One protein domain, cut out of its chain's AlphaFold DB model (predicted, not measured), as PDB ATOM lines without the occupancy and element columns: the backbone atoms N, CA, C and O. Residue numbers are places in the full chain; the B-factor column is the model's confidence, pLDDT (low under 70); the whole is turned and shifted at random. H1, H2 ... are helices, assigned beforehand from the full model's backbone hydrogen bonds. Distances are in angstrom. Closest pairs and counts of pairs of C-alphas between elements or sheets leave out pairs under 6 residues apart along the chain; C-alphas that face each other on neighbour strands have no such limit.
ATOM      1  N   ASP A 263     -29.564 -38.348  31.359       84.06
ATOM      2  CA  ASP A 263     -28.533 -38.233  30.321       84.06
ATOM      3  C   ASP A 263     -27.233 -37.599  30.852       84.06
ATOM      4  O   ASP A 263     -26.129 -37.986  30.456       84.06
ATOM      5  N   HIS A 264     -27.343 -36.644  31.780       77.62
ATOM      6  CA  HIS A 264     -26.200 -36.058  32.472       77.62
ATOM      7  C   HIS A 264     -25.573 -37.056  33.448       77.62
ATOM      8  O   HIS A 264     -24.343 -37.132  33.537       77.62
ATOM      9  N   ILE A 265     -26.394 -37.838  34.154       81.06
ATOM     10  CA  ILE A 265     -25.922 -38.888  35.064       81.06
ATOM     11  C   ILE A 265     -25.104 -39.928  34.294       81.06
ATOM     12  O   ILE A 265     -24.013 -40.301  34.733       81.06
ATOM     13  N   ASP A 266     -25.596 -40.385  33.146       82.50
ATOM     14  CA  ASP A 266     -24.928 -41.419  32.358       82.50
ATOM     15  C   ASP A 266     -23.600 -40.934  31.773       82.50
ATOM     16  O   ASP A 266     -22.605 -41.660  31.844       82.50
ATOM     17  N   LYS A 267     -23.522 -39.669  31.337       79.50
ATOM     18  CA  LYS A 267     -22.246 -39.035  30.959       79.50
ATOM     19  C   LYS A 267     -21.258 -38.986  32.126       79.50
ATOM     20  O   LYS A 267     -20.079 -39.273  31.941       79.50
ATOM     21  N   ILE A 268     -21.711 -38.642  33.336       82.06
ATOM     22  CA  ILE A 268     -20.843 -38.623  34.526       82.06
ATOM     23  C   ILE A 268     -20.329 -40.032  34.844       82.06
ATOM     24  O   ILE A 268     -19.135 -40.193  35.098       82.06
ATOM     25  N   LYS A 269     -21.193 -41.053  34.792       84.81
ATOM     26  CA  LYS A 269     -20.790 -42.456  34.985       84.81
ATOM     27  C   LYS A 269     -19.779 -42.902  33.929       84.81
ATOM     28  O   LYS A 269     -18.796 -43.555  34.272       84.81
ATOM     29  N   GLU A 270     -19.997 -42.541  32.667       85.69
ATOM     30  CA  GLU A 270     -19.068 -42.839  31.575       85.69
ATOM     31  C   GLU A 270     -17.703 -42.176  31.806       85.69
ATOM     32  O   GLU A 270     -16.672 -42.840  31.701       85.69
ATOM     33  N   LEU A 271     -17.681 -40.898  32.199       82.94
ATOM     34  CA  LEU A 271     -16.448 -40.179  32.536       82.94
ATOM     35  C   LEU A 271     -15.709 -40.822  33.716       82.94
ATOM     36  O   LEU A 271     -14.493 -41.009  33.641       82.94
ATOM     37  N   GLN A 272     -16.428 -41.193  34.779       85.12
ATOM     38  CA  GLN A 272     -15.858 -41.897  35.934       85.12
ATOM     39  C   GLN A 272     -15.252 -43.240  35.521       85.12
ATOM     40  O   GLN A 272     -14.110 -43.546  35.867       85.12
ATOM     41  N   TRP A 273     -15.983 -44.019  34.724       88.31
ATOM     42  CA  TRP A 273     -15.507 -45.301  34.224       88.31
ATOM     43  C   TRP A 273     -14.275 -45.140  33.322       88.31
ATOM     44  O   TRP A 273     -13.284 -45.845  33.508       88.31
ATOM     45  N   ASN A 274     -14.277 -44.162  32.412       85.56
ATOM     46  CA  ASN A 274     -13.133 -43.840  31.556       85.56
ATOM     47  C   ASN A 274     -11.901 -43.431  32.364       85.56
ATOM     48  O   ASN A 274     -10.785 -43.857  32.055       85.56
ATOM     49  N   GLN A 275     -12.089 -42.639  33.420       80.94
ATOM     50  CA  GLN A 275     -11.010 -42.255  34.319       80.94
ATOM     51  C   GLN A 275     -10.418 -43.481  35.031       80.94
ATOM     52  O   GLN A 275      -9.194 -43.612  35.105       80.94
ATOM     53  N   GLU A 276     -11.256 -44.416  35.489       87.25
ATOM     54  CA  GLU A 276     -10.793 -45.683  36.059       87.25
ATOM     55  C   GLU A 276     -10.046 -46.561  35.048       87.25
ATOM     56  O   GLU A 276      -9.006 -47.124  35.397       87.25
ATOM     57  N   GLN A 277     -10.555 -46.695  33.818       85.06
ATOM     58  CA  GLN A 277      -9.881 -47.455  32.759       85.06
ATOM     59  C   GLN A 277      -8.496 -46.864  32.491       85.06
ATOM     60  O   GLN A 277      -7.501 -47.586  32.541       85.06
ATOM     61  N   LYS A 278      -8.410 -45.537  32.343       85.81
ATOM     62  CA  LYS A 278      -7.150 -44.823  32.113       85.81
ATOM     63  C   LYS A 278      -6.147 -45.027  33.251       85.81
ATOM     64  O   LYS A 278      -4.977 -45.290  32.984       85.81
ATOM     65  N   MET A 279      -6.597 -44.974  34.507       79.81
ATOM     66  CA  MET A 279      -5.759 -45.265  35.683       79.81
ATOM     67  C   MET A 279      -5.255 -46.716  35.702       79.81
ATOM     68  O   MET A 279      -4.147 -46.980  36.163       79.81
ATOM     69  N   LYS A 280      -6.051 -47.657  35.183       87.38
ATOM     70  CA  LYS A 280      -5.694 -49.078  35.041       87.38
ATOM     71  C   LYS A 280      -4.900 -49.374  33.756       87.38
ATOM     72  O   LYS A 280      -4.507 -50.520  33.555       87.38
ATOM     73  N   GLY A 281      -4.667 -48.380  32.893       84.56
ATOM     74  CA  GLY A 281      -4.039 -48.561  31.578       84.56
ATOM     75  C   GLY A 281      -4.896 -49.352  30.578       84.56
ATOM     76  O   GLY A 281      -4.364 -49.927  29.631       84.56
ATOM     77  N   LEU A 282      -6.205 -49.421  30.812       86.50
ATOM     78  CA  LEU A 282      -7.193 -50.090  29.972       86.50
ATOM     79  C   LEU A 282      -7.872 -49.080  29.027       86.50
ATOM     80  O   LEU A 282      -7.881 -47.883  29.328       86.50
ATOM     81  N   PRO A 283      -8.436 -49.536  27.893       82.44
ATOM     82  CA  PRO A 283      -9.069 -48.642  26.931       82.44
ATOM     83  C   PRO A 283     -10.368 -48.022  27.471       82.44
ATOM     84  O   PRO A 283     -11.157 -48.675  28.153       82.44
ATOM     85  N   THR A 284     -10.588 -46.759  27.119       88.50
ATOM     86  CA  THR A 284     -11.802 -45.968  27.383       88.50
ATOM     87  C   THR A 284     -12.974 -46.373  26.479       88.50
ATOM     88  O   THR A 284     -12.824 -47.185  25.563       88.50
ATOM     89  N   SER A 285     -14.163 -45.816  26.723       84.56
ATOM     90  CA  SER A 285     -15.416 -46.180  26.045       84.56
ATOM     91  C   SER A 285     -15.319 -45.877  24.556       84.56
ATOM     92  O   SER A 285     -15.619 -46.734  23.722       84.56
ATOM     93  N   ASP A 286     -14.780 -44.705  24.230       81.56
ATOM     94  CA  ASP A 286     -14.481 -44.278  22.869       81.56
ATOM     95  C   ASP A 286     -13.431 -45.169  22.201       81.56
ATOM     96  O   ASP A 286     -13.583 -45.541  21.038       81.56
ATOM     97  N   GLU A 287     -12.374 -45.559  22.917       83.69
ATOM     98  CA  GLU A 287     -11.343 -46.451  22.379       83.69
ATOM     99  C   GLU A 287     -11.901 -47.847  22.091       83.69
ATOM    100  O   GLU A 287     -11.620 -48.402  21.030       83.69
ATOM    101  N   ILE A 288     -12.744 -48.394  22.970       85.12
ATOM    102  CA  ILE A 288     -13.440 -49.667  22.738       85.12
ATOM    103  C   ILE A 288     -14.378 -49.557  21.541       85.12
ATOM    104  O   ILE A 288     -14.318 -50.404  20.649       85.12
ATOM    105  N   ARG A 289     -15.188 -48.497  21.463       84.25
ATOM    106  CA  ARG A 289     -16.084 -48.256  20.325       84.25
ATOM    107  C   ARG A 289     -15.302 -48.141  19.016       84.25
ATOM    108  O   ARG A 289     -15.687 -48.735  18.009       84.25
ATOM    109  N   ASN A 290     -14.174 -47.437  19.035       82.56
ATOM    110  CA  ASN A 290     -13.277 -47.323  17.891       82.56
ATOM    111  C   ASN A 290     -12.687 -48.685  17.508       82.56
ATOM    112  O   ASN A 290     -12.705 -49.045  16.330       82.56
ATOM    113  N   ILE A 291     -12.229 -49.476  18.480       84.00
ATOM    114  CA  ILE A 291     -11.735 -50.842  18.258       84.00
ATOM    115  C   ILE A 291     -12.829 -51.724  17.641       84.00
ATOM    116  O   ILE A 291     -12.548 -52.480  16.712       84.00
ATOM    117  N   GLU A 292     -14.077 -51.617  18.093       85.06
ATOM    118  CA  GLU A 292     -15.209 -52.367  17.538       85.06
ATOM    119  C   GLU A 292     -15.532 -51.965  16.098       85.06
ATOM    120  O   GLU A 292     -15.720 -52.838  15.244       85.06
ATOM    121  N   ILE A 293     -15.550 -50.663  15.799       84.88
ATOM    122  CA  ILE A 293     -15.745 -50.145  14.438       84.88
ATOM    123  C   ILE A 293     -14.633 -50.659  13.520       84.88
ATOM    124  O   ILE A 293     -14.919 -51.191  12.444       84.88
ATOM    125  N   LEU A 294     -13.376 -50.565  13.960       82.75
ATOM    126  CA  LEU A 294     -12.218 -51.057  13.216       82.75
ATOM    127  C   LEU A 294     -12.302 -52.564  12.992       82.75
ATOM    128  O   LEU A 294     -12.089 -53.036  11.879       82.75
ATOM    129  N   LYS A 295     -12.689 -53.327  14.015       83.12
ATOM    130  CA  LYS A 295     -12.877 -54.777  13.918       83.12
ATOM    131  C   LYS A 295     -14.016 -55.146  12.968       83.12
ATOM    132  O   LYS A 295     -13.908 -56.136  12.242       83.12
ATOM    133  N   LYS A 296     -15.099 -54.369  12.936       84.56
ATOM    134  CA  LYS A 296     -16.211 -54.571  11.999       84.56
ATOM    135  C   LYS A 296     -15.788 -54.261  10.562       84.56
ATOM    136  O   LYS A 296     -16.076 -55.058   9.675       84.56
ATOM    137  N   ALA A 297     -15.058 -53.167  10.345       83.50
ATOM    138  CA  ALA A 297     -14.509 -52.798   9.040       83.50
ATOM    139  C   ALA A 297     -13.475 -53.818   8.533       83.50
ATOM    140  O   ALA A 297     -13.505 -54.204   7.367       83.50
ATOM    141  N   TRP A 298     -12.617 -54.326   9.421       80.88
ATOM    142  CA  TRP A 298     -11.615 -55.352   9.118       80.88
ATOM    143  C   TRP A 298     -12.238 -56.620   8.524       80.88
ATOM    144  O   TRP A 298     -11.694 -57.199   7.584       80.88
ATOM    145  N   ASN A 299     -13.401 -57.020   9.045       81.81
ATOM    146  CA  ASN A 299     -14.114 -58.235   8.649       81.81
ATOM    147  C   ASN A 299     -15.177 -58.015   7.557       81.81
ATOM    148  O   ASN A 299     -15.846 -58.974   7.174       81.81
ATOM    149  N   ALA A 300     -15.351 -56.783   7.067       83.06
ATOM    150  CA  ALA A 300     -16.340 -56.469   6.043       83.06
ATOM    151  C   ALA A 300     -15.982 -57.082   4.674       83.06
ATOM    152  O   ALA A 300     -14.814 -57.299   4.339       83.06
ATOM    153  N   ASP A 301     -17.003 -57.343   3.858       68.94
ATOM    154  CA  ASP A 301     -16.842 -57.860   2.499       68.94
ATOM    155  C   ASP A 301     -16.138 -56.830   1.603       68.94
ATOM    156  O   ASP A 301     -16.594 -55.698   1.470       68.94
ATOM    157  N   GLY A 302     -15.004 -57.217   1.009       73.81
ATOM    158  CA  GLY A 302     -14.132 -56.321   0.235       73.81
ATOM    159  C   GLY A 302     -12.958 -55.726   1.024       73.81
ATOM    160  O   GLY A 302     -12.102 -55.078   0.428       73.81
ATOM    161  N   SER A 303     -12.865 -55.978   2.337       75.12
ATOM    162  CA  SER A 303     -11.682 -55.623   3.130       75.12
ATOM    163  C   SER A 303     -10.471 -56.476   2.718       75.12
ATOM    164  O   SER A 303     -10.589 -57.706   2.666       75.12
ATOM    165  N   PRO A 304      -9.283 -55.874   2.504       74.06
ATOM    166  CA  PRO A 304      -8.055 -56.614   2.202       74.06
ATOM    167  C   PRO A 304      -7.589 -57.497   3.371       74.06
ATOM    168  O   PRO A 304      -6.734 -58.361   3.191       74.06
ATOM    169  N   PHE A 305      -8.168 -57.304   4.560       72.06
ATOM    170  CA  PHE A 305      -7.834 -58.041   5.774       72.06
ATOM    171  C   PHE A 305      -8.877 -59.098   6.173       72.06
ATOM    172  O   PHE A 305      -8.742 -59.754   7.211       72.06
ATOM    173  N   LYS A 306      -9.919 -59.293   5.354       72.88
ATOM    174  CA  LYS A 306     -10.990 -60.252   5.631       72.88
ATOM    175  C   LYS A 306     -10.419 -61.665   5.829       72.88
ATOM    176  O   LYS A 306      -9.760 -62.210   4.948       72.88
ATOM    177  N   GLY A 307     -10.701 -62.268   6.988       69.56
ATOM    178  CA  GLY A 307     -10.230 -63.611   7.362       69.56
ATOM    179  C   GLY A 307      -8.922 -63.648   8.165       69.56
ATOM    180  O   GLY A 307      -8.546 -64.714   8.651       69.56
ATOM    181  N   GLN A 308      -8.252 -62.509   8.362       74.75
ATOM    182  CA  GLN A 308      -7.106 -62.390   9.270       74.75
ATOM    183  C   GLN A 308      -7.578 -62.048  10.692       74.75
ATOM    184  O   GLN A 308      -8.586 -61.361  10.868       74.75
ATOM    185  N   LYS A 309      -6.855 -62.505  11.728       75.50
ATOM    186  CA  LYS A 309      -7.147 -62.107  13.116       75.50
ATOM    187  C   LYS A 309      -6.954 -60.595  13.260       75.50
ATOM    188  O   LYS A 309      -5.952 -60.065  12.796       75.50
ATOM    189  N   PHE A 310      -7.908 -59.925  13.906       75.25
ATOM    190  CA  PHE A 310      -7.817 -58.494  14.187       75.25
ATOM    191  C   PHE A 310      -6.607 -58.213  15.086       75.25
ATOM    192  O   PHE A 310      -6.559 -58.712  16.212       75.25
ATOM    193  N   ASP A 311      -5.662 -57.419  14.589       73.12
ATOM    194  CA  ASP A 311      -4.510 -56.931  15.343       73.12
ATOM    195  C   ASP A 311      -4.514 -55.392  15.330       73.12
ATOM    196  O   ASP A 311      -4.262 -54.778  14.287       73.12
TER     197      ASP A 311
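Overview. This is residues 263 to 311 of the 326 residues of the protein "nudC domain-containing protein 3" of Bombyx mandarina (UniProt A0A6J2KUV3). Two helices stand about perpendicular to each other in a flat, lopsided T: after H1 the link of residues 280 to 284 folds back along it, and H2 sets off sideways from near Asn 274, leaving residues 263 to 269 of H1 sticking out. Past the far end of H2, residues 299 to 311 make a loop that turns back toward H2. The printed part has 49 residues with two named helices, H1 then H2, and no named strand; the class is all helix. It is only just extended, close to loose, with a radius of gyration of the C-alphas of 14.6 A and spans of 40 by 25 by 9 A.

Along the chain. H1 is residues 263 to 279, 24.4 A from first to last C-alpha, beginning with C-alpha 263 at (-28.533, -38.233, 30.321). H2 is residues 285 to 298, 19.6 A long from C-alpha 285 at (-15.416, -46.180, 26.045) to C-alpha 298 at (-11.615, -55.352, 9.118).

Arrangement. H1 and H2 are close but not clearly touching, with 2 pairs of C-alphas within 8 A. The closest C-alphas are those of Asn 274 and Ser 285, 6.4 A apart. Their lines are about perpendicular, at 82 degrees, and their centres are 18.6 A apart. In H1 and H2 every O i to N i+4 pair is within hydrogen-bond range. Residues 263 to 269, which belong to H1, stand free.

Size, cuts and confidence. The C-alphas farthest apart in the domain, those of Ile 265 and Pro 304, are 41.4 A apart. The printed part has no cut, and the link from H1 to H2, five residues, is tight. Residues 299 to 311 hold no named element. The mean pLDDT of the printed part is 81.4; residues 301 and 307 are under 70.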